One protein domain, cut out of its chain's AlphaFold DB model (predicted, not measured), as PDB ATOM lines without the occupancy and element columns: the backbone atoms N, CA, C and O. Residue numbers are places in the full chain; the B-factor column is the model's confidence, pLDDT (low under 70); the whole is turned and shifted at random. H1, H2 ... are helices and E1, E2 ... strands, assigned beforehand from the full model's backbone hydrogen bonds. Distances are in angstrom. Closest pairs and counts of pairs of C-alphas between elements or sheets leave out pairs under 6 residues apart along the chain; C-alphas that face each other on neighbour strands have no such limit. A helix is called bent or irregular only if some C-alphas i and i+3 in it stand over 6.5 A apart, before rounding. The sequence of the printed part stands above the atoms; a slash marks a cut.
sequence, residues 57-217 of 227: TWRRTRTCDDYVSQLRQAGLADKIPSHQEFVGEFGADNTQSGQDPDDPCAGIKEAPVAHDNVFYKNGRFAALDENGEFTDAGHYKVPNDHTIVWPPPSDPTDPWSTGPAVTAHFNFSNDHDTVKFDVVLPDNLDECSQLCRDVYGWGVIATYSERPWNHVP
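What this domain is: This is residues 57 to 217 of the 227 residues of an uncharacterized protein of Rubrobacteraceae bacterium (UniProt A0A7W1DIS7). One long antiparallel sheet of nine strands curls like part of a barrel and folds back on itself, and H3 runs into this curl with its last residues, 203 to 207. Beyond one end of E1 and E2, H1, H2 and the long stretch 91 to 112 gather in a side lobe. The printed part has 161 residues with three named helices and nine named strands, in the order E1 H1 H2 E2 E3 E4 E5 E6 E7 E8 H3 E9; the sheet runs E4 E3 E2 E1 E9 E8 E7 E6 E5, and the class is mixed. It is compact, with a radius of gyration of the C-alphas of 15.8 A and spans of 47 by 40 by 29 A.

How they stand to each other: Start at the edge strand E4, residues 134 to 139, which forms a hairpin with E3, residues 124 to 128; N 127 and O 136 are 2.9 A apart. E3 forms a hairpin with E2, residues 113 to 119, where N 118 and O 126 are 2.8 A apart; E2 E3 E4 is a meander, each strand the antiparallel neighbour of the one before. Look for E1, residues 57 to 62, as the antiparallel neighbour of E2, with N 58 and O 117 within hydrogen-bond range at 2.8 A. E9, residues 213 to 215, is the antiparallel neighbour of E1, with N 59 and O 214 at 2.8 A, and of E8, residues 178 to 183, with N 213 and O 179 at 2.8 A. Find E7, residues 166 to 173, as the other antiparallel neighbour of E8, in a hairpin with it, N 182 and O 169 at 2.8 A; E6, residues 147 to 150, forms a hairpin with E7, N 150 and O 166 at 2.8 A; the edge strand E5, residues 141 to 144, forms a hairpin with E6, N 141 and O 149 at 2.8 A. E5 E6 E7 E8 is a second meander. This is a folded sheet, one sheet bent back into two leaves: E4 E3 E2 E1 E9 face E7 E6 E5, with E8 as the hinge. H3, residues 194 to 207, is on the sheet; the closest C-alphas of H3 and E8 are those of Thr 207 and Phe 181, 5.9 A. H1, residues 64 to 73, is not on the sheet but touches residues 201 to 205 of H3, closest at the C-alphas of Tyr 67 and Ile 205, 6.7 A, at a steep tilt of 56 degrees, opposite ways. H2, residues 83 to 90, only grazes the sheet with residues 89 to 90, and is close to H1 but not clearly touching, the C-alphas of Cys 64 and Phe 90 being 6.9 A apart. In H1, H2 and H3 every O i to N i+4 pair is within hydrogen-bond range.

Where its parts are: Find C-alpha 57 at (194.242, 184.907, 180.958), where E1 begins. E7, the longest strand, runs 22.6 A from its first to its last C-alpha, and E2 runs 20.0 A. H3 runs 20.0 A from C-alpha 194 at (185.942, 156.874, 190.809) to C-alpha 207 at (187.313, 176.687, 188.491).

The domain as a whole: The two C-alphas farthest apart are those of Thr 95 and Asn 144, 47.3 A. The printed part has no cut, and its long links are H2 to E2 and E6 to E7. Mean pLDDT of the printed part is 91.7; look for values under 70 at residues 96 to 97 and 210.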
ATOM      1  N   THR A  57     193.610 185.479 179.768       95.56
ATOM      2  CA  THR A  57     194.242 184.907 180.958       95.56
ATOM      3  C   THR A  57     193.493 185.399 182.188       95.56
ATOM      4  O   THR A  57     193.201 186.588 182.321       95.56
ATOM      5  N   TRP A  58     193.176 184.478 183.090       96.31
ATOM      6  CA  TRP A  58     192.424 184.741 184.308       96.31
ATOM      7  C   TRP A  58     193.227 184.260 185.498       96.31
ATOM      8  O   TRP A  58     193.528 183.075 185.589       96.31
ATOM      9  N   ARG A  59     193.538 185.165 186.422       95.38
ATOM     10  CA  ARG A  59     194.375 184.897 187.589       95.38
ATOM     11  C   ARG A  59     193.569 184.875 188.864       95.38
ATOM     12  O   ARG A  59     192.697 185.719 189.110       95.38
ATOM     13  N   ARG A  60     193.960 183.965 189.744       93.19
ATOM     14  CA  ARG A  60     193.620 184.019 191.159       93.19
ATOM     15  C   ARG A  60     194.843 183.738 192.012       93.19
ATOM     16  O   ARG A  60     195.822 183.160 191.556       93.19
ATOM     17  N   THR A  61     194.739 184.092 193.283       93.06
ATOM     18  CA  THR A  61     195.568 183.478 194.314       93.06
ATOM     19  C   THR A  61     194.785 182.359 194.996       93.06
ATOM     20  O   THR A  61     193.550 182.374 195.059       93.06
ATOM     21  N   ARG A  62     195.496 181.337 195.452       91.75
ATOM     22  CA  ARG A  62     194.924 180.131 196.052       91.75
ATOM     23  C   ARG A  62     195.752 179.711 197.263       91.75
ATOM     24  O   ARG A  62     196.958 179.940 197.306       91.75
ATOM     25  N   THR A  63     195.082 179.118 198.241       92.69
ATOM     26  CA  THR A  63     195.685 178.514 199.435       92.69
ATOM     27  C   THR A  63     195.260 177.050 199.527       92.69
ATOM     28  O   THR A  63     194.293 176.637 198.872       92.69
ATOM     29  N   CYS A  64     195.962 176.270 200.351       93.75
ATOM     30  CA  CYS A  64     195.562 174.896 200.644       93.75
ATOM     31  C   CYS A  64     194.159 174.848 201.271       93.75
ATOM     32  O   CYS A  64     193.305 174.090 200.810       93.75
ATOM     33  N   ASP A  65     193.884 175.720 202.246       93.06
ATOM     34  CA  ASP A  65     192.574 175.793 202.902       93.06
ATOM     35  C   ASP A  65     191.438 176.056 201.915       93.06
ATOM     36  O   ASP A  65     190.386 175.415 201.984       93.06
ATOM     37  N   ASP A  66     191.653 176.966 200.961       92.62
ATOM     38  CA  ASP A  66     190.673 177.236 199.916       92.62
ATOM     39  C   ASP A  66     190.432 175.977 199.072       92.62
ATOM     40  O   ASP A  66     189.282 175.605 198.855       92.62
ATOM     41  N   TYR A  67     191.492 175.285 198.642       93.81
ATOM     42  CA  TYR A  67     191.394 174.039 197.870       93.81
ATOM     43  C   TYR A  67     190.572 172.978 198.620       93.81
ATOM     44  O   TYR A  67     189.609 172.422 198.084       93.81
ATOM     45  N   VAL A  68     190.924 172.720 199.882       94.62
ATOM     46  CA  VAL A  68     190.249 171.740 200.743       94.62
ATOM     47  C   VAL A  68     188.787 172.121 200.962       94.62
ATOM     48  O   VAL A  68     187.903 171.265 200.874       94.62
ATOM     49  N   SER A  69     188.515 173.403 201.219       93.81
ATOM     50  CA  SER A  69     187.159 173.908 201.419       93.81
ATOM     51  C   SER A  69     186.286 173.686 200.184       93.81
ATOM     52  O   SER A  69     185.162 173.212 200.333       93.81
ATOM     53  N   GLN A  70     186.792 173.964 198.976       93.88
ATOM     54  CA  GLN A  70     186.031 173.771 197.735       93.88
ATOM     55  C   GLN A  70     185.623 172.307 197.534       93.88
ATOM     56  O   GLN A  70     184.455 172.019 197.274       93.88
ATOM     57  N   LEU A  71     186.556 171.365 197.709       95.38
ATOM     58  CA  LEU A  71     186.243 169.941 197.574       95.38
ATOM     59  C   LEU A  71     185.264 169.457 198.643       95.38
ATOM     60  O   LEU A  71     184.347 168.698 198.335       95.38
ATOM     61  N   ARG A  72     185.418 169.903 199.896       94.75
ATOM     62  CA  ARG A  72     184.486 169.544 200.978       94.75
ATOM     63  C   ARG A  72     183.075 170.061 200.690       94.75
ATOM     64  O   ARG A  72     182.122 169.297 200.833       94.75
ATOM     65  N   GLN A  73     182.938 171.311 200.248       93.69
ATOM     66  CA  GLN A  73     181.644 171.908 199.894       93.69
ATOM     67  C   GLN A  73     180.978 171.198 198.710       93.69
ATOM     68  O   GLN A  73     179.765 171.011 198.716       93.69
ATOM     69  N   ALA A  74     181.771 170.723 197.749       93.94
ATOM     70  CA  ALA A  74     181.299 169.941 196.611       93.94
ATOM     71  C   ALA A  74     180.950 168.473 196.942       93.94
ATOM     72  O   ALA A  74     180.589 167.719 196.043       93.94
ATOM     73  N   GLY A  75     181.090 168.018 198.196       94.75
ATOM     74  CA  GLY A  75     180.876 166.606 198.555       94.75
ATOM     75  C   GLY A  75     181.979 165.659 198.050       94.75
ATOM     76  O   GLY A  75     181.767 164.454 197.907       94.75
ATOM     77  N   LEU A  76     183.171 166.197 197.784       95.62
ATOM     78  CA  LEU A  76     184.333 165.513 197.207       95.62
ATOM     79  C   LEU A  76     185.514 165.466 198.190       95.62
ATOM     80  O   LEU A  76     186.673 165.533 197.795       95.62
ATOM     81  N   ALA A  77     185.238 165.350 199.490       93.94
ATOM     82  CA  ALA A  77     186.275 165.323 200.527       93.94
ATOM     83  C   ALA A  77     187.276 164.156 200.372       93.94
ATOM     84  O   ALA A  77     188.427 164.273 200.770       93.94
ATOM     85  N   ASP A  78     186.878 163.042 199.760       91.94
ATOM     86  CA  ASP A  78     187.771 161.923 199.418       91.94
ATOM     87  C   ASP A  78     188.738 162.234 198.264       91.94
ATOM     88  O   ASP A  78     189.639 161.442 197.998       91.94
ATOM     89  N   LYS A  79     188.533 163.352 197.558       94.81
ATOM     90  CA  LYS A  79     189.415 163.845 196.491       94.81
ATOM     91  C   LYS A  79     190.454 164.829 196.987       94.81
ATOM     92  O   LYS A  79     191.215 165.341 196.175       94.81
ATOM     93  N   ILE A  80     190.479 165.114 198.290       94.69
ATOM     94  CA  ILE A  80     191.534 165.929 198.881       94.69
ATOM     95  C   ILE A  80     192.878 165.236 198.592       94.69
ATOM     96  O   ILE A  80     193.041 164.072 198.971       94.69
ATOM     97  N   PRO A  81     193.815 165.917 197.903       92.50
ATOM     98  CA  PRO A  81     195.124 165.369 197.591       92.50
ATOM     99  C   PRO A  81     195.904 164.953 198.834       92.50
ATOM    100  O   PRO A  81     195.657 165.410 199.953       92.50
ATOM    101  N   SER A  82     196.896 164.100 198.620       91.75
ATOM    102  CA  SER A  82     197.859 163.766 199.659       91.75
ATOM    103  C   SER A  82     198.745 164.965 200.018       91.75
ATOM    104  O   SER A  82     198.970 165.875 199.222       91.75
ATOM    105  N   HIS A  83     199.352 164.913 201.199       90.44
ATOM    106  CA  HIS A  83     200.242 165.951 201.704       90.44
ATOM    107  C   HIS A  83     201.407 166.208 200.743       90.44
ATOM    108  O   HIS A  83     201.772 167.350 200.503       90.44
ATOM    109  N   GLN A  84     201.961 165.160 200.122       89.94
ATOM    110  CA  GLN A  84     203.043 165.313 199.148       89.94
ATOM    111  C   GLN A  84     202.589 166.031 197.868       89.94
ATOM    112  O   GLN A  84     203.382 166.762 197.273       89.94
ATOM    113  N   GLU A  85     201.341 165.826 197.448       90.31
ATOM    114  CA  GLU A  85     200.747 166.553 196.325       90.31
ATOM    115  C   GLU A  85     200.519 168.018 196.706       90.31
ATOM    116  O   GLU A  85     200.917 168.895 195.948       90.31
ATOM    117  N   PHE A  86     200.027 168.307 197.916       91.81
ATOM    118  CA  PHE A  86     199.926 169.687 198.401       91.81
ATOM    119  C   PHE A  86     201.275 170.386 198.569       91.81
ATOM    120  O   PHE A  86     201.384 171.565 198.246       91.81
ATOM    121  N   VAL A  87     202.323 169.685 199.000       89.81
ATOM    122  CA  VAL A  87     203.682 170.244 199.022       89.81
ATOM    123  C   VAL A  87     204.154 170.591 197.611       89.81
ATOM    124  O   VAL A  87     204.819 171.608 197.437       89.81
ATOM    125  N   GLY A  88     203.822 169.777 196.605       88.00
ATOM    126  CA  GLY A  88     204.123 170.100 195.209       88.00
ATOM    127  C   GLY A  88     203.332 171.307 194.701       88.00
ATOM    128  O   GLY A  88     203.880 172.139 193.994       88.00
ATOM    129  N   GLU A  89     202.070 171.406 195.107       87.38
ATOM    130  CA  GLU A  89     201.109 172.396 194.620       87.38
ATOM    131  C   GLU A  89     201.217 173.770 195.307       87.38
ATOM    132  O   GLU A  89     200.874 174.787 194.706       87.38
ATOM    133  N   PHE A  90     201.636 173.814 196.575       90.31
ATOM    134  CA  PHE A  90     201.668 175.026 197.409       90.31
ATOM    135  C   PHE A  90     203.026 175.273 198.086       90.31
ATOM    136  O   PHE A  90     203.296 176.381 198.554       90.31
ATOM    137  N   GLY A  91     203.898 174.264 198.145       87.62
ATOM    138  CA  GLY A  91     205.143 174.289 198.914       87.62
ATOM    139  C   GLY A  91     204.975 173.824 200.367       87.62
ATOM    140  O   GLY A  91     203.888 173.868 200.941       87.62
ATOM    141  N   ALA A  92     206.079 173.394 200.984       86.12
ATOM    142  CA  ALA A  92     206.130 173.005 202.398       86.12
ATOM    143  C   ALA A  92     206.562 174.174 203.298       86.12
ATOM    144  O   ALA A  92     207.412 174.981 202.912       86.12
ATOM    145  N   ASP A  93     206.054 174.215 204.531       81.31
ATOM    146  CA  ASP A  93     206.524 175.139 205.575       81.31
ATOM    147  C   ASP A  93     207.620 174.523 206.487       81.31
ATOM    148  O   ASP A  93     208.240 175.221 207.291       81.31
ATOM    149  N   ASN A  94     207.915 173.226 206.299       72.94
ATOM    150  CA  ASN A  94     208.845 172.380 207.067       72.94
ATOM    151  C   ASN A  94     208.445 172.080 208.528       72.94
ATOM    152  O   ASN A  94     209.289 171.611 209.297       72.94
ATOM    153  N   THR A  95     207.196 172.322 208.933       72.12
ATOM    154  CA  THR A  95     206.717 172.071 210.306       72.12
ATOM    155  C   THR A  95     206.133 170.670 210.495       72.12
ATOM    156  O   THR A  95     206.217 170.114 211.591       72.12
ATOM    157  N   GLN A  96     205.628 170.057 209.422       69.00
ATOM    158  CA  GLN A  96     205.054 168.712 209.408       69.00
ATOM    159  C   GLN A  96     205.336 168.025 208.062       69.00
ATOM    160  O   GLN A  96     205.525 168.688 207.049       69.00
ATOM    161  N   SER A  97     205.427 166.691 208.059       66.62
ATOM    162  CA  SER A  97     205.789 165.892 206.872       66.62
ATOM    163  C   SER A  97     204.761 164.823 206.493       66.62
ATOM    164  O   SER A  97     205.027 163.988 205.626       66.62
ATOM    165  N   GLY A  98     203.609 164.793 207.168       72.38
ATOM    166  CA  GLY A  98     202.620 163.727 207.042       72.38
ATOM    167  C   GLY A  98     201.192 164.250 206.951       72.38
ATOM    168  O   GLY A  98     200.868 165.295 207.511       72.38
ATOM    169  N   GLN A  99     200.351 163.476 206.262       77.69
ATOM    170  CA  GLN A  99     198.925 163.746 206.107       77.69
ATOM    171  C   GLN A  99     198.204 163.684 207.454       77.69
ATOM    172  O   GLN A  99     198.220 162.642 208.112       77.69
ATOM    173  N   ASP A 100     197.487 164.750 207.788       82.69
ATOM    174  CA  ASP A 100     196.403 164.725 208.763       82.69
ATOM    175  C   ASP A 100     195.068 164.802 207.987       82.69
ATOM    176  O   ASP A 100     194.883 165.704 207.169       82.69
ATOM    177  N   PRO A 101     194.162 163.813 208.098       81.38
ATOM    178  CA  PRO A 101     192.863 163.864 207.421       81.38
ATOM    179  C   PRO A 101     191.933 164.967 207.947       81.38
ATOM    180  O   PRO A 101     191.107 165.490 207.190       81.38
ATOM    181  N   ASP A 102     192.058 165.309 209.230       86.44
ATOM    182  CA  ASP A 102     191.254 166.348 209.869       86.44
ATOM    183  C   ASP A 102     191.826 167.737 209.538       86.44
ATOM    184  O   ASP A 102     191.055 168.666 209.268       86.44
ATOM    185  N   ASP A 103     193.156 167.829 209.413       88.94
ATOM    186  CA  ASP A 103     193.897 169.019 208.975       88.94
ATOM    187  C   ASP A 103     194.830 168.757 207.763       88.94
ATOM    188  O   ASP A 103     196.055 168.676 207.898       88.94
ATOM    189  N   PRO A 104     194.282 168.638 206.536       91.00
ATOM    190  CA  PRO A 104     195.075 168.303 205.350       91.00
ATOM    191  C   PRO A 104     196.148 169.330 204.975       91.00
ATOM    192  O   PRO A 104     197.045 169.000 204.197       91.00
ATOM    193  N   CYS A 105     196.045 170.550 205.503       92.12
ATOM    194  CA  CYS A 105     196.932 171.665 205.201       92.12
ATOM    195  C   CYS A 105     198.039 171.855 206.241       92.12
ATOM    196  O   CYS A 105     198.961 172.634 206.004       92.12
ATOM    197  N   ALA A 106     198.028 171.093 207.340       90.50
ATOM    198  CA  ALA A 106     199.121 171.083 208.301       90.50
ATOM    199  C   ALA A 106     200.471 170.801 207.614       90.50
ATOM    200  O   ALA A 106     200.658 169.774 206.951       90.50
ATOM    201  N   GLY A 107     201.434 171.709 207.785       88.19
ATOM    202  CA  GLY A 107     202.765 171.615 207.177       88.19
ATOM    203  C   GLY A 107     202.879 172.172 205.751       88.19
ATOM    204  O   GLY A 107     203.946 172.093 205.130       88.19
ATOM    205  N   ILE A 108     201.787 172.706 205.201       92.19
ATOM    206  CA  ILE A 108     201.752 173.344 203.885       92.19
ATOM    207  C   ILE A 108     201.982 174.845 204.043       92.19
ATOM    208  O   ILE A 108     201.593 175.469 205.026       92.19
ATOM    209  N   LYS A 109     202.661 175.451 203.070       87.94
ATOM    210  CA  LYS A 109     202.900 176.893 203.066       87.94
ATOM    211  C   LYS A 109     201.570 177.657 203.016       87.94
ATOM    212  O   LYS A 109     200.809 177.545 202.062       87.94
ATOM    213  N   GLU A 110     201.369 178.526 204.001       83.25
ATOM    214  CA  GLU A 110     200.157 179.351 204.137       83.25
ATOM    215  C   GLU A 110     200.051 180.502 203.127       83.25
ATOM    216  O   GLU A 110     198.968 181.028 202.864       83.25
ATOM    217  N   ALA A 111     201.180 180.966 202.582       88.50
ATOM    218  CA  ALA A 111     201.154 182.137 201.714       88.50
ATOM    219  C   ALA A 111     200.429 181.805 200.394       88.50
ATOM    220  O   ALA A 111     200.812 180.828 199.745       88.50
ATOM    221  N   PRO A 112     199.459 182.631 199.954       91.50
ATOM    222  CA  PRO A 112     198.744 182.384 198.711       91.50
ATOM    223  C   PRO A 112     199.689 182.292 197.509       91.50
ATOM    224  O   PRO A 112     200.601 183.111 197.366       91.50
ATOM    225  N   VAL A 113     199.438 181.326 196.629       91.50
ATOM    226  CA  VAL A 113     200.172 181.139 195.369       91.50
ATOM    227  C   VAL A 113     199.306 181.582 194.195       91.50
ATOM    228  O   VAL A 113     198.082 181.437 194.241       91.50
ATOM    229  N   ALA A 114     199.917 182.185 193.178       92.38
ATOM    230  CA  ALA A 114     199.206 182.580 191.966       92.38
ATOM    231  C   ALA A 114     198.868 181.348 191.116       92.38
ATOM    232  O   ALA A 114     199.546 180.326 191.188       92.38
ATOM    233  N   HIS A 115     197.800 181.447 190.337       92.75
ATOM    234  CA  HIS A 115     197.411 180.429 189.376       92.75
ATOM    235  C   HIS A 115     196.558 181.047 188.289       92.75
ATOM    236  O   HIS A 115     195.623 181.803 188.590       92.75
ATOM    237  N   ASP A 116     196.864 180.672 187.055       94.56
ATOM    238  CA  ASP A 116     196.235 181.250 185.883       94.56
ATOM    239  C   ASP A 116     195.534 180.193 185.055       94.56
ATOM    240  O   ASP A 116     196.090 179.139 184.770       94.56
ATOM    241  N   ASN A 117     194.336 180.535 184.603       95.50
ATOM    242  CA  ASN A 117     193.622 179.821 183.564       95.50
ATOM    243  C   ASN A 117     193.681 180.628 182.270       95.50
ATOM    244  O   ASN A 117     193.256 181.785 182.234       95.50
ATOM    245  N   VAL A 118     194.151 180.006 181.194       95.19
ATOM    246  CA  VAL A 118     194.220 180.608 179.862       95.19
ATOM    247  C   VAL A 118     193.188 179.963 178.949       95.19
ATOM    248  O   VAL A 118     193.217 178.756 178.689       95.19
ATOM    249  N   PHE A 119     192.289 180.782 178.410       95.44
ATOM    250  CA  PHE A 119     191.287 180.372 177.434       95.44
ATOM    251  C   PHE A 119     191.656 180.922 176.058       95.44
ATOM    252  O   PHE A 119     191.557 182.118 175.781       95.44
ATOM    253  N   TYR A 120     192.065 180.040 175.150       93.50
ATOM    254  CA  TYR A 120     192.455 180.432 173.798       93.50
ATOM    255  C   TYR A 120     191.238 180.524 172.870       93.50
ATOM    256  O   TYR A 120     190.288 179.747 172.991       93.50
ATOM    257  N   LYS A 121     191.298 181.414 171.867       92.50
ATOM    258  CA  LYS A 121     190.244 181.578 170.839       92.50
ATOM    259  C   LYS A 121     189.898 180.284 170.105       92.50
ATOM    260  O   LYS A 121     188.756 180.076 169.721       92.50
ATOM    261  N   ASN A 122     190.881 179.406 169.919       90.56
ATOM    262  CA  ASN A 122     190.695 178.133 169.226       90.56
ATOM    263  C   ASN A 122     190.102 177.019 170.109       90.56
ATOM    264  O   ASN A 122     190.102 175.863 169.693       90.56
ATOM    265  N   GLY A 123     189.623 177.343 171.315       93.25
ATOM    266  CA  GLY A 123     188.996 176.382 172.222       93.25
ATOM    267  C   GLY A 123     189.982 175.537 173.027       93.25
ATOM    268  O   GLY A 123     189.565 174.563 173.643       93.25
ATOM    269  N   ARG A 124     191.279 175.874 173.040       94.38
ATOM    270  CA  ARG A 124     192.242 175.269 173.977       94.38
ATOM    271  C   ARG A 124     192.152 175.929 175.349       94.38
ATOM    272  O   ARG A 124     191.933 177.132 175.439       94.38
ATOM    273  N   PHE A 125     192.395 175.151 176.387       94.50
ATOM    274  CA  PHE A 125     192.516 175.587 177.773       94.50
ATOM    275  C   PHE A 125     193.916 175.244 178.287       94.50
ATOM    276  O   PHE A 125     194.465 174.211 177.896       94.50
ATOM    277  N   ALA A 126     194.472 176.085 179.151       93.94
ATOM    278  CA  ALA A 126     195.669 175.777 179.921       93.94
ATOM    279  C   ALA A 126     195.543 176.310 181.347       93.94
ATOM    280  O   ALA A 126     194.931 177.356 181.551       93.94
ATOM    281  N   ALA A 127     196.165 175.613 182.291       92.75
ATOM    282  CA  ALA A 127     196.365 176.070 183.656       92.75
ATOM    283  C   ALA A 127     197.864 176.243 183.924       92.75
ATOM    284  O   ALA A 127     198.668 175.393 183.520       92.75
ATOM    285  N   LEU A 128     198.242 177.329 184.592       92.19
ATOM    286  CA  LEU A 128     199.628 177.690 184.883       92.19
ATOM    287  C   LEU A 128     199.831 177.897 186.388       92.19
ATOM    288  O   LEU A 128     198.964 178.455 187.065       92.19
ATOM    289  N   ASP A 129     200.974 177.449 186.908       89.50
ATOM    290  CA  ASP A 129     201.380 177.695 188.296       89.50
ATOM    291  C   ASP A 129     201.902 179.131 188.517       89.50
ATOM    292  O   ASP A 129     201.900 179.975 187.617       89.50
ATOM    293  N   GLU A 130     202.382 179.424 189.727       86.94
ATOM    294  CA  GLU A 130     202.945 180.731 190.070       86.94
ATOM    295  C   GLU A 130     204.252 181.082 189.337       86.94
ATOM    296  O   GLU A 130     204.725 182.215 189.454       86.94
ATOM    297  N   ASN A 131     204.842 180.130 188.613       87.62
ATOM    298  CA  ASN A 131     206.052 180.292 187.813       87.62
ATOM    299  C   ASN A 131     205.737 180.386 186.308       87.62
ATOM    300  O   ASN A 131     206.659 180.536 185.501       87.62
ATOM    301  N   GLY A 132     204.457 180.307 185.923       87.62
ATOM    302  CA  GLY A 132     204.016 180.252 184.531       87.62
ATOM    303  C   GLY A 132     204.248 178.888 183.869       87.62
ATOM    304  O   GLY A 132     204.219 178.791 182.641       87.62
ATOM    305  N   GLU A 133     204.515 177.834 184.645       89.38
ATOM    306  CA  GLU A 133     204.673 176.473 184.137       89.38
ATOM    307  C   GLU A 133     203.307 175.803 183.944       89.38
ATOM    308  O   GLU A 133     202.394 175.951 184.756       89.38
ATOM    309  N   PHE A 134     203.160 175.038 182.857       88.94
ATOM    310  CA  PHE A 134     201.925 174.307 182.570       88.94
ATOM    311  C   PHE A 134     201.663 173.234 183.626       88.94
ATOM    312  O   PHE A 134     202.449 172.298 183.777       88.94
ATOM    313  N   THR A 135     200.511 173.336 184.281       86.94
ATOM    314  CA  THR A 135     200.012 172.344 185.242       86.94
ATOM    315  C   THR A 135     198.906 171.484 184.648       86.94
ATOM    316  O   THR A 135     198.791 170.311 184.998       86.94
ATOM    317  N   ASP A 136     198.147 172.027 183.694       86.25
ATOM    318  CA  ASP A 136     197.104 171.299 182.979       86.25
ATOM    319  C   ASP A 136     196.827 171.905 181.595       86.25
ATOM    320  O   ASP A 136     197.122 173.073 181.327       86.25
ATOM    321  N   ALA A 137     196.266 171.103 180.694       89.94
ATOM    322  CA  ALA A 137     195.852 171.542 179.374       89.94
ATOM    323  C   ALA A 137     194.692 170.702 178.844       89.94
ATOM    324  O   ALA A 137     194.626 169.488 179.016       89.94
ATOM    325  N   GLY A 138     193.803 171.346 178.094       91.62
ATOM    326  CA  GLY A 138     192.648 170.666 177.538       91.62
ATOM    327  C   GLY A 138     191.954 171.461 176.452       91.62
ATOM    328  O   GLY A 138     192.519 172.359 175.825       91.62
ATOM    329  N   HIS A 139     190.694 171.113 176.232       95.00
ATOM    330  CA  HIS A 139     189.813 171.837 175.333       95.00
ATOM    331  C   HIS A 139     188.563 172.260 176.085       95.00
ATOM    332  O   HIS A 139     188.142 171.601 177.030       95.00
ATOM    333  N   TYR A 140     187.954 173.343 175.630       96.50
ATOM    334  CA  TYR A 140     186.696 173.836 176.156       96.50
ATOM    335  C   TYR A 140     185.796 174.322 175.022       96.50
ATOM    336  O   TYR A 140     186.223 174.547 173.885       96.50
ATOM    337  N   LYS A 141     184.512 174.458 175.336       96.06
ATOM    338  CA  LYS A 141     183.481 175.006 174.460       96.06
ATOM    339  C   LYS A 141     182.627 175.982 175.249       96.06
ATOM    340  O   LYS A 141     182.358 175.755 176.424       96.06
ATOM    341  N   VAL A 142     182.142 177.010 174.566       95.94
ATOM    342  CA  VAL A 142     181.207 177.997 175.116       95.94
ATOM    343  C   VAL A 142     179.924 177.917 174.288       95.94
ATOM    344  O   VAL A 142     179.807 178.593 173.267       95.94
ATOM    345  N   PRO A 143     179.005 176.986 174.617       94.19
ATOM    346  CA  PRO A 143     177.785 176.774 173.836       94.19
ATOM    347  C   PRO A 143     176.803 177.955 173.887       94.19
ATOM    348  O   PRO A 143     175.934 178.052 173.023       94.19
ATOM    349  N   ASN A 144     176.913 178.826 174.894       92.19
ATOM    350  CA  ASN A 144     176.129 180.048 175.062       92.19
ATOM    351  C   ASN A 144     176.914 181.059 175.922       92.19
ATOM    352  O   ASN A 144     178.024 180.778 176.356       92.19
ATOM    353  N   ASP A 145     176.337 182.228 176.179       90.56
ATOM    354  CA  ASP A 145     176.970 183.363 176.863       90.56
ATOM    355  C   ASP A 145     177.162 183.215 178.386       90.56
ATOM    356  O   ASP A 145     177.649 184.147 179.019       90.56
ATOM    357  N   HIS A 146     176.808 182.072 178.978       93.75
ATOM    358  CA  HIS A 146     176.878 181.843 180.429       93.75
ATOM    359  C   HIS A 146     177.271 180.407 180.801       93.75
ATOM    360  O   HIS A 146     177.111 179.993 181.948       93.75
ATOM    361  N   THR A 147     177.729 179.603 179.840       96.38
ATOM    362  CA  THR A 147     178.068 178.193 180.059       96.38
ATOM    363  C   THR A 147     179.381 177.858 179.379       96.38
ATOM    364  O   THR A 147     179.559 178.125 178.192       96.38
ATOM    365  N   ILE A 148     180.276 177.218 180.121       97.12
ATOM    366  CA  ILE A 148     181.499 176.604 179.617       97.12
ATOM    367  C   ILE A 148     181.423 175.091 179.816       97.12
ATOM    368  O   ILE A 148     180.882 174.599 180.808       97.12
ATOM    369  N   VAL A 149     181.947 174.345 178.847       97.75
ATOM    370  CA  VAL A 149     182.014 172.887 178.882       97.75
ATOM    371  C   VAL A 149     183.424 172.432 178.537       97.75
ATOM    372  O   VAL A 149     183.910 172.730 177.445       97.75
ATOM    373  N   TRP A 150     184.036 171.646 179.414       97.56
ATOM    374  CA  TRP A 150     185.249 170.884 179.133       97.56
ATOM    375  C   TRP A 150     184.855 169.452 178.751       97.56
ATOM    376  O   TRP A 150     184.460 168.671 179.622       97.56
ATOM    377  N   PRO A 151     184.863 169.099 177.451       97.31
ATOM    378  CA  PRO A 151     184.611 167.727 177.030       97.31
ATOM    379  C   PRO A 151     185.740 166.796 177.495       97.31
ATOM    380  O   PRO A 151     186.871 167.259 177.668       97.31
ATOM    381  N   PRO A 152     185.474 165.483 177.617       95.94
ATOM    382  CA  PRO A 152     186.538 164.518 177.846       95.94
ATOM    383  C   PRO A 152     187.577 164.584 176.711       95.94
ATOM    384  O   PRO A 152     187.224 164.935 175.572       95.94
ATOM    385  N   PRO A 153     188.847 164.241 176.990       93.81
ATOM    386  CA  PRO A 153     189.887 164.168 175.973       93.81
ATOM    387  C   PRO A 153     189.457 163.322 174.772       93.81
ATOM    388  O   PRO A 153     188.844 162.264 174.914       93.81
ATOM    389  N   SER A 154     189.780 163.791 173.566       91.44
ATOM    390  CA  SER A 154     189.427 163.095 172.323       91.44
ATOM    391  C   SER A 154     190.334 161.905 172.013       91.44
ATOM    392  O   SER A 154     189.956 161.056 171.205       91.44
ATOM    393  N   ASP A 155     191.522 161.849 172.621       93.31
ATOM    394  CA  ASP A 155     192.424 160.707 172.516       93.31
ATOM    395  C   ASP A 155     191.868 159.545 173.357       93.31
ATOM    396  O   ASP A 155     191.835 159.646 174.581       93.31
ATOM    397  N   PRO A 156     191.453 158.422 172.745       92.25
ATOM    398  CA  PRO A 156     190.884 157.291 173.478       92.25
ATOM    399  C   PRO A 156     191.900 156.559 174.367       92.25
ATOM    400  O   PRO A 156     191.517 155.671 175.127       92.25
ATOM    401  N   THR A 157     193.195 156.862 174.242       95.25
ATOM    402  CA  THR A 157     194.238 156.324 175.126       95.25
ATOM    403  C   THR A 157     194.384 157.125 176.415       95.25
ATOM    404  O   THR A 157     194.984 156.631 177.371       95.25
ATOM    405  N   ASP A 158     193.798 158.323 176.467       93.69
ATOM    406  CA  ASP A 158     193.739 159.124 177.677       93.69
ATOM    407  C   ASP A 158     192.806 158.443 178.699       93.69
ATOM    408  O   ASP A 158     191.658 158.120 178.361       93.69
ATOM    409  N   PRO A 159     193.252 158.217 179.950       92.06
ATOM    410  CA  PRO A 159     192.425 157.585 180.974       92.06
ATOM    411  C   PRO A 159     191.124 158.349 181.282       92.06
ATOM    412  O   PRO A 159     190.175 157.749 181.787       92.06
ATOM    413  N   TRP A 160     191.052 159.640 180.951       93.19
ATOM    414  CA  TRP A 160     189.910 160.518 181.196       93.19
ATOM    415  C   TRP A 160     188.967 160.607 179.992       93.19
ATOM    416  O   TRP A 160     187.873 161.153 180.114       93.19
ATOM    417  N   SER A 161     189.325 160.014 178.845       95.38
ATOM    418  CA  SER A 161     188.518 160.035 177.609       95.38
ATOM    419  C   SER A 161     187.125 159.408 177.747       95.38
ATOM    420  O   SER A 161     186.221 159.701 176.965       95.38
ATOM    421  N   THR A 162     186.934 158.553 178.756       95.38
ATOM    422  CA  THR A 162     185.645 157.916 179.078       95.38
ATOM    423  C   THR A 162     184.902 158.594 180.233       95.38
ATOM    424  O   THR A 162     183.820 158.149 180.615       95.38
ATOM    425  N   GLY A 163     185.477 159.660 180.796       95.25
ATOM    426  CA  GLY A 163     184.864 160.464 181.843       95.25
ATOM    427  C   GLY A 163     183.719 161.346 181.326       95.25
ATOM    428  O   GLY A 163     183.544 161.513 180.114       95.25
ATOM    429  N   PRO A 164     182.911 161.918 182.235       96.69
ATOM    430  CA  PRO A 164     181.897 162.894 181.858       96.69
ATOM    431  C   PRO A 164     182.541 164.194 181.356       96.69
ATOM    432  O   PRO A 164     183.691 164.498 181.658       96.69
ATOM    433  N   ALA A 165     181.780 164.997 180.614       97.12
ATOM    434  CA  ALA A 165     182.155 166.389 180.390       97.12
ATOM    435  C   ALA A 165     181.892 167.205 181.664       97.12
ATOM    436  O   ALA A 165     180.851 167.036 182.302       97.12
ATOM    437  N   VAL A 166     182.786 168.134 181.993       97.44
ATOM    438  CA  VAL A 166     182.556 169.104 183.069       97.44
ATOM    439  C   VAL A 166     181.834 170.305 182.486       97.44
ATOM    440  O   VAL A 166     182.292 170.899 181.513       97.44
ATOM    441  N   THR A 167     180.703 170.670 183.084       97.75
ATOM    442  CA  THR A 167     179.963 171.888 182.742       97.75
ATOM    443  C   THR A 167     180.052 172.857 183.906       97.75
ATOM    444  O   THR A 167     179.886 172.446 185.053       97.75
ATOM    445  N   ALA A 168     180.281 174.135 183.620       97.25
ATOM    446  CA  ALA A 168     180.132 175.195 184.601       97.25
ATOM    447  C   ALA A 168     179.333 176.359 184.017       97.25
ATOM    448  O   ALA A 168     179.471 176.702 182.838       97.25
ATOM    449  N   HIS A 169     178.517 176.983 184.854       96.69
ATOM    450  CA  HIS A 169     177.963 178.293 184.565       96.69
ATOM    451  C   HIS A 169     178.994 179.357 184.909       96.69
ATOM    452  O   HIS A 169     179.726 179.213 185.885       96.69
ATOM    453  N   PHE A 170     179.072 180.419 184.115       95.56
ATOM    454  CA  PHE A 170     179.935 181.550 184.429       95.56
ATOM    455  C   PHE A 170     179.166 182.861 184.414       95.56
ATOM    456  O   PHE A 170     178.199 183.028 183.672       95.56
ATOM    457  N   ASN A 171     179.611 183.796 185.246       95.06
ATOM    458  CA  ASN A 171     179.061 185.140 185.304       95.06
ATOM    459  C   ASN A 171     180.183 186.159 185.479       95.06
ATOM    460  O   ASN A 171     181.052 185.988 186.340       95.06
ATOM    461  N   PHE A 172     180.134 187.222 184.683       95.06
ATOM    462  CA  PHE A 172     181.080 188.318 184.781       95.06
ATOM    463  C   PHE A 172     180.593 189.412 185.731       95.06
ATOM    464  O   PHE A 172     179.399 189.660 185.889       95.06
ATOM    465  N   SER A 173     181.543 190.125 186.320       93.50
ATOM    466  CA  SER A 173     181.308 191.365 187.056       93.50
ATOM    467  C   SER A 173     182.416 192.379 186.775       93.50
ATOM    468  O   SER A 173     183.426 192.032 186.162       93.50
ATOM    469  N   ASN A 174     182.230 193.622 187.234       91.19
ATOM    470  CA  ASN A 174     183.192 194.720 187.074       91.19
ATOM    471  C   ASN A 174     183.594 194.919 185.606       91.19
ATOM    472  O   ASN A 174     184.751 194.738 185.262       91.19
ATOM    473  N   ASP A 175     182.621 195.199 184.734       88.81
ATOM    474  CA  ASP A 175     182.860 195.436 183.300       88.81
ATOM    475  C   ASP A 175     183.652 194.316 182.589       88.81
ATOM    476  O   ASP A 175     184.401 194.565 181.652       88.81
ATOM    477  N   HIS A 176     183.427 193.065 183.012       89.06
ATOM    478  CA  HIS A 176     184.114 191.852 182.546       89.06
ATOM    479  C   HIS A 176     185.566 191.677 183.021       89.06
ATOM    480  O   HIS A 176     186.227 190.742 182.582       89.06
ATOM    481  N   ASP A 177     186.034 192.459 183.993       93.56
ATOM    482  CA  ASP A 177     187.357 192.255 184.604       93.56
ATOM    483  C   ASP A 177     187.381 191.097 185.608       93.56
ATOM    484  O   ASP A 177     188.442 190.672 186.069       93.56
ATOM    485  N   THR A 178     186.214 190.571 185.981       95.75
ATOM    486  CA  THR A 178     186.109 189.439 186.903       95.75
ATOM    487  C   THR A 178     185.114 188.412 186.404       95.75
ATOM    488  O   THR A 178     184.062 188.777 185.884       95.75
ATOM    489  N   VAL A 179     185.415 187.133 186.616       96.00
ATOM    490  CA  VAL A 179     184.518 186.022 186.290       96.00
ATOM    491  C   VAL A 179     184.411 185.065 187.467       96.00
ATOM    492  O   VAL A 179     185.393 184.765 188.144       96.00
ATOM    493  N   LYS A 180     183.202 184.581 187.726       95.75
ATOM    494  CA  LYS A 180     182.951 183.463 188.635       95.75
ATOM    495  C   LYS A 180     182.452 182.279 187.839       95.75
ATOM    496  O   LYS A 180     181.683 182.465 186.902       95.75
ATOM    497  N   PHE A 181     182.840 181.092 188.275       95.56
ATOM    498  CA  PHE A 181     182.357 179.831 187.740       95.56
ATOM    499  C   PHE A 181     181.567 179.087 188.817       95.56
ATOM    500  O   PHE A 181     181.877 179.189 190.006       95.56
ATOM    501  N   ASP A 182     180.569 178.333 188.388       95.00
ATOM    502  CA  ASP A 182     179.750 177.453 189.211       95.00
ATOM    503  C   ASP A 182     179.638 176.100 188.505       95.00
ATOM    504  O   ASP A 182     179.055 176.004 187.423       95.00
ATOM    505  N   VAL A 183     180.292 175.077 189.055       96.69
ATOM    506  CA  VAL A 183     180.367 173.754 188.426       96.69
ATOM    507  C   VAL A 183     179.052 173.021 188.634       96.69
ATOM    508  O   VAL A 183     178.598 172.827 189.756       96.69
ATOM    509  N   VAL A 184     178.477 172.534 187.538       96.62
ATOM    510  CA  VAL A 184     177.264 171.720 187.573       96.62
ATOM    511  C   VAL A 184     177.641 170.299 187.981       96.62
ATOM    512  O   VAL A 184     178.100 169.499 187.159       96.62
ATOM    513  N   LEU A 185     177.467 169.999 189.266       95.81
ATOM    514  CA  LEU A 185     177.657 168.663 189.824       95.81
ATOM    515  C   LEU A 185     176.420 167.780 189.565       95.81
ATOM    516  O   LEU A 185     175.298 168.287 189.548       95.81
ATOM    517  N   PRO A 186     176.595 166.463 189.359       94.81
ATOM    518  CA  PRO A 186     175.481 165.531 189.241       94.81
ATOM    519  C   PRO A 186     174.781 165.342 190.595       94.81
ATOM    520  O   PRO A 186     175.438 165.285 191.633       94.81
ATOM    521  N   ASP A 187     173.459 165.162 190.573       92.06
ATOM    522  CA  ASP A 187     172.641 164.996 191.788       92.06
ATOM    523  C   ASP A 187     173.048 163.776 192.640       92.06
ATOM    524  O   ASP A 187     172.869 163.783 193.855       92.06
ATOM    525  N   ASN A 188     173.603 162.733 192.015       91.69
ATOM    526  CA  ASN A 188     174.053 161.488 192.651       91.69
ATOM    527  C   ASN A 188     175.580 161.308 192.559       91.69
ATOM    528  O   ASN A 188     176.094 160.262 192.155       91.69
ATOM    529  N   LEU A 189     176.327 162.364 192.893       93.44
ATOM    530  CA  LEU A 189     177.794 162.383 192.834       93.44
ATOM    531  C   LEU A 189     178.470 161.283 193.678       93.44
ATOM    532  O   LEU A 189     179.575 160.846 193.351       93.44
ATOM    533  N   ASP A 190     177.819 160.821 194.743       90.50
ATOM    534  CA  ASP A 190     178.262 159.738 195.625       90.50
ATOM    535  C   ASP A 190     178.140 158.342 194.992       90.50
ATOM    536  O   ASP A 190     178.950 157.461 195.281       90.50
ATOM    537  N   GLU A 191     177.183 158.150 194.085       92.50
ATOM    538  CA  GLU A 191     177.023 156.919 193.299       92.50
ATOM    539  C   GLU A 191     177.932 156.885 192.058       92.50
ATOM    540  O   GLU A 191     178.014 155.868 191.359       92.50
ATOM    541  N   CYS A 192     178.613 157.994 191.755       93.19
ATOM    542  CA  CYS A 192     179.440 158.100 190.565       93.19
ATOM    543  C   CYS A 192     180.713 157.244 190.665       93.19
ATOM    544  O   CYS A 192     181.283 157.028 191.736       93.19
ATOM    545  N   SER A 193     181.200 156.769 189.515       95.12
ATOM    546  CA  SER A 193     182.457 156.015 189.453       95.12
ATOM    547  C   SER A 193     183.636 156.848 189.964       95.12
ATOM    548  O   SER A 193     183.609 158.078 189.919       95.12
ATOM    549  N   GLN A 194     184.720 156.186 190.381       95.25
ATOM    550  CA  GLN A 194     185.942 156.874 190.809       95.25
ATOM    551  C   GLN A 194     186.407 157.913 189.775       95.25
ATOM    552  O   GLN A 194     186.628 159.060 190.145       95.25
ATOM    553  N   LEU A 195     186.446 157.534 188.489       95.62
ATOM    554  CA  LEU A 195     186.819 158.428 187.390       95.62
ATOM    555  C   LEU A 195     185.878 159.632 187.276       95.62
ATOM    556  O   LEU A 195     186.339 160.755 187.128       95.62
ATOM    557  N   CYS A 196     184.564 159.417 187.357       95.81
ATOM    558  CA  CYS A 196     183.595 160.512 187.331       95.81
ATOM    559  C   CYS A 196     183.869 161.523 188.451       95.81
ATOM    560  O   CYS A 196     183.914 162.727 188.212       95.81
ATOM    561  N   ARG A 197     184.103 161.031 189.671       96.62
ATOM    562  CA  ARG A 197     184.383 161.888 190.823       96.62
ATOM    563  C   ARG A 197     185.738 162.591 190.707       96.62
ATOM    564  O   ARG A 197     185.846 163.726 191.152       96.62
ATOM    565  N   ASP A 198     186.743 161.947 190.113       95.81
ATOM    566  CA  ASP A 198     188.046 162.565 189.826       95.81
ATOM    567  C   ASP A 198     187.889 163.714 188.810       95.81
ATOM    568  O   ASP A 198     188.408 164.805 189.028       95.81
ATOM    569  N   VAL A 199     187.084 163.510 187.760       96.25
ATOM    570  CA  VAL A 199     186.773 164.529 186.743       96.25
ATOM    571  C   VAL A 199     186.036 165.732 187.341       96.25
ATOM    572  O   VAL A 199     186.398 166.876 187.067       96.25
ATOM    573  N   TYR A 200     185.028 165.513 188.190       96.75
ATOM    574  CA  TYR A 200     184.339 166.623 188.858       96.75
ATOM    575  C   TYR A 200     185.202 167.297 189.930       96.75
ATOM    576  O   TYR A 200     185.141 168.517 190.058       96.75
ATOM    577  N   GLY A 201     186.040 166.545 190.652       96.31
ATOM    578  CA  GLY A 201     187.022 167.107 191.585       96.31
ATOM    579  C   GLY A 201     187.995 168.044 190.884       96.31
ATOM    580  O   GLY A 201     188.201 169.169 191.338       96.31
ATOM    581  N   TRP A 202     188.500 167.628 189.722       95.06
ATOM    582  CA  TRP A 202     189.269 168.501 188.845       95.06
ATOM    583  C   TRP A 202     188.472 169.741 188.439       95.06
ATOM    584  O   TRP A 202     188.961 170.845 188.625       95.06
ATOM    585  N   GLY A 203     187.230 169.597 187.968       95.50
ATOM    586  CA  GLY A 203     186.402 170.739 187.562       95.50
ATOM    587  C   GLY A 203     186.195 171.767 188.679       95.50
ATOM    588  O   GLY A 203     186.310 172.972 188.448       95.50
ATOM    589  N   VAL A 204     185.940 171.301 189.905       95.81
ATOM    590  CA  VAL A 204     185.770 172.148 191.097       95.81
ATOM    591  C   VAL A 204     187.039 172.934 191.413       95.81
ATOM    592  O   VAL A 204     186.950 174.109 191.761       95.81
ATOM    593  N   ILE A 205     188.214 172.323 191.273       93.94
ATOM    594  CA  ILE A 205     189.497 172.968 191.570       93.94
ATOM    595  C   ILE A 205     189.989 173.831 190.411       93.94
ATOM    596  O   ILE A 205     190.425 174.949 190.644       93.94
ATOM    597  N   ALA A 206     189.852 173.395 189.163       92.00
ATOM    598  CA  ALA A 206     190.208 174.192 187.992       92.00
ATOM    599  C   ALA A 206     189.405 175.501 187.934       92.00
ATOM    600  O   ALA A 206     189.883 176.511 187.430       92.00
ATOM    601  N   THR A 207     188.188 175.508 188.481       91.81
ATOM    602  CA  THR A 207     187.313 176.687 188.491       91.81
ATOM    603  C   THR A 207     187.228 177.396 189.840       91.81
ATOM    604  O   THR A 207     186.846 178.566 189.867       91.81
ATOM    605  N   TYR A 208     187.582 176.727 190.945       83.75
ATOM    606  CA  TYR A 208     187.389 177.186 192.326       83.75
ATOM    607  C   TYR A 208     186.037 177.888 192.525       83.75
ATOM    608  O   TYR A 208     185.977 179.096 192.795       83.75
ATOM    609  N   SER A 209     184.963 177.120 192.339       71.44
ATOM    610  CA  SER A 209     183.579 177.596 192.289       71.44
ATOM    611  C   SER A 209     183.243 178.685 193.328       71.44
ATOM    612  O   SER A 209     183.722 178.662 194.458       71.44
ATOM    613  N   GLU A 210     182.422 179.667 192.949       66.69
ATOM    614  CA  GLU A 210     181.953 180.793 193.791       66.69
ATOM    615  C   GLU A 210     182.963 181.920 194.106       66.69
ATOM    616  O   GLU A 210     182.552 183.033 194.486       66.69
ATOM    617  N   ARG A 211     184.267 181.707 193.883       78.88
ATOM    618  CA  ARG A 211     185.292 182.755 194.037       78.88
ATOM    619  C   ARG A 211     185.697 183.374 192.692       78.88
ATOM    620  O   ARG A 211     185.795 182.661 191.698       78.88
ATOM    621  N   PRO A 212     185.900 184.705 192.636       91.50
ATOM    622  CA  PRO A 212     186.187 185.384 191.382       91.50
ATOM    623  C   PRO A 212     187.624 185.140 190.919       91.50
ATOM    624  O   PRO A 212     188.562 185.145 191.717       91.50
ATOM    625  N   TRP A 213     187.774 185.010 189.611       95.94
ATOM    626  CA  TRP A 213     189.026 185.152 188.886       95.94
ATOM    627  C   TRP A 213     189.096 186.555 188.305       95.94
ATOM    628  O   TRP A 213     188.065 187.114 187.929       95.94
ATOM    629  N   ASN A 214     190.297 187.115 188.225       96.19
ATOM    630  CA  ASN A 214     190.523 188.449 187.681       96.19
ATOM    631  C   ASN A 214     191.162 188.323 186.306       96.19
ATOM    632  O   ASN A 214     192.086 187.530 186.131       96.19
ATOM    633  N   HIS A 215     190.683 189.098 185.344       95.69
ATOM    634  CA  HIS A 215     191.308 189.173 184.036       95.69
ATOM    635  C   HIS A 215     192.729 189.737 184.175       95.69
ATOM    636  O   HIS A 215     192.951 190.722 184.883       95.69
ATOM    637  N   VAL A 216     193.698 189.100 183.520       93.94
ATOM    638  CA  VAL A 216     195.095 189.540 183.510       93.94
ATOM    639  C   VAL A 216     195.326 190.389 182.265       93.94
ATOM    640  O   VAL A 216     195.219 189.872 181.144       93.94
ATOM    641  N   PRO A 217     195.644 191.683 182.422       87.69
ATOM    642  CA  PRO A 217     195.921 192.531 181.278       87.69
ATOM    643  C   PRO A 217     197.221 192.075 180.581       87.69
ATOM    644  O   PRO A 217     198.090 191.489 181.229       87.69
TER     645      PRO A 217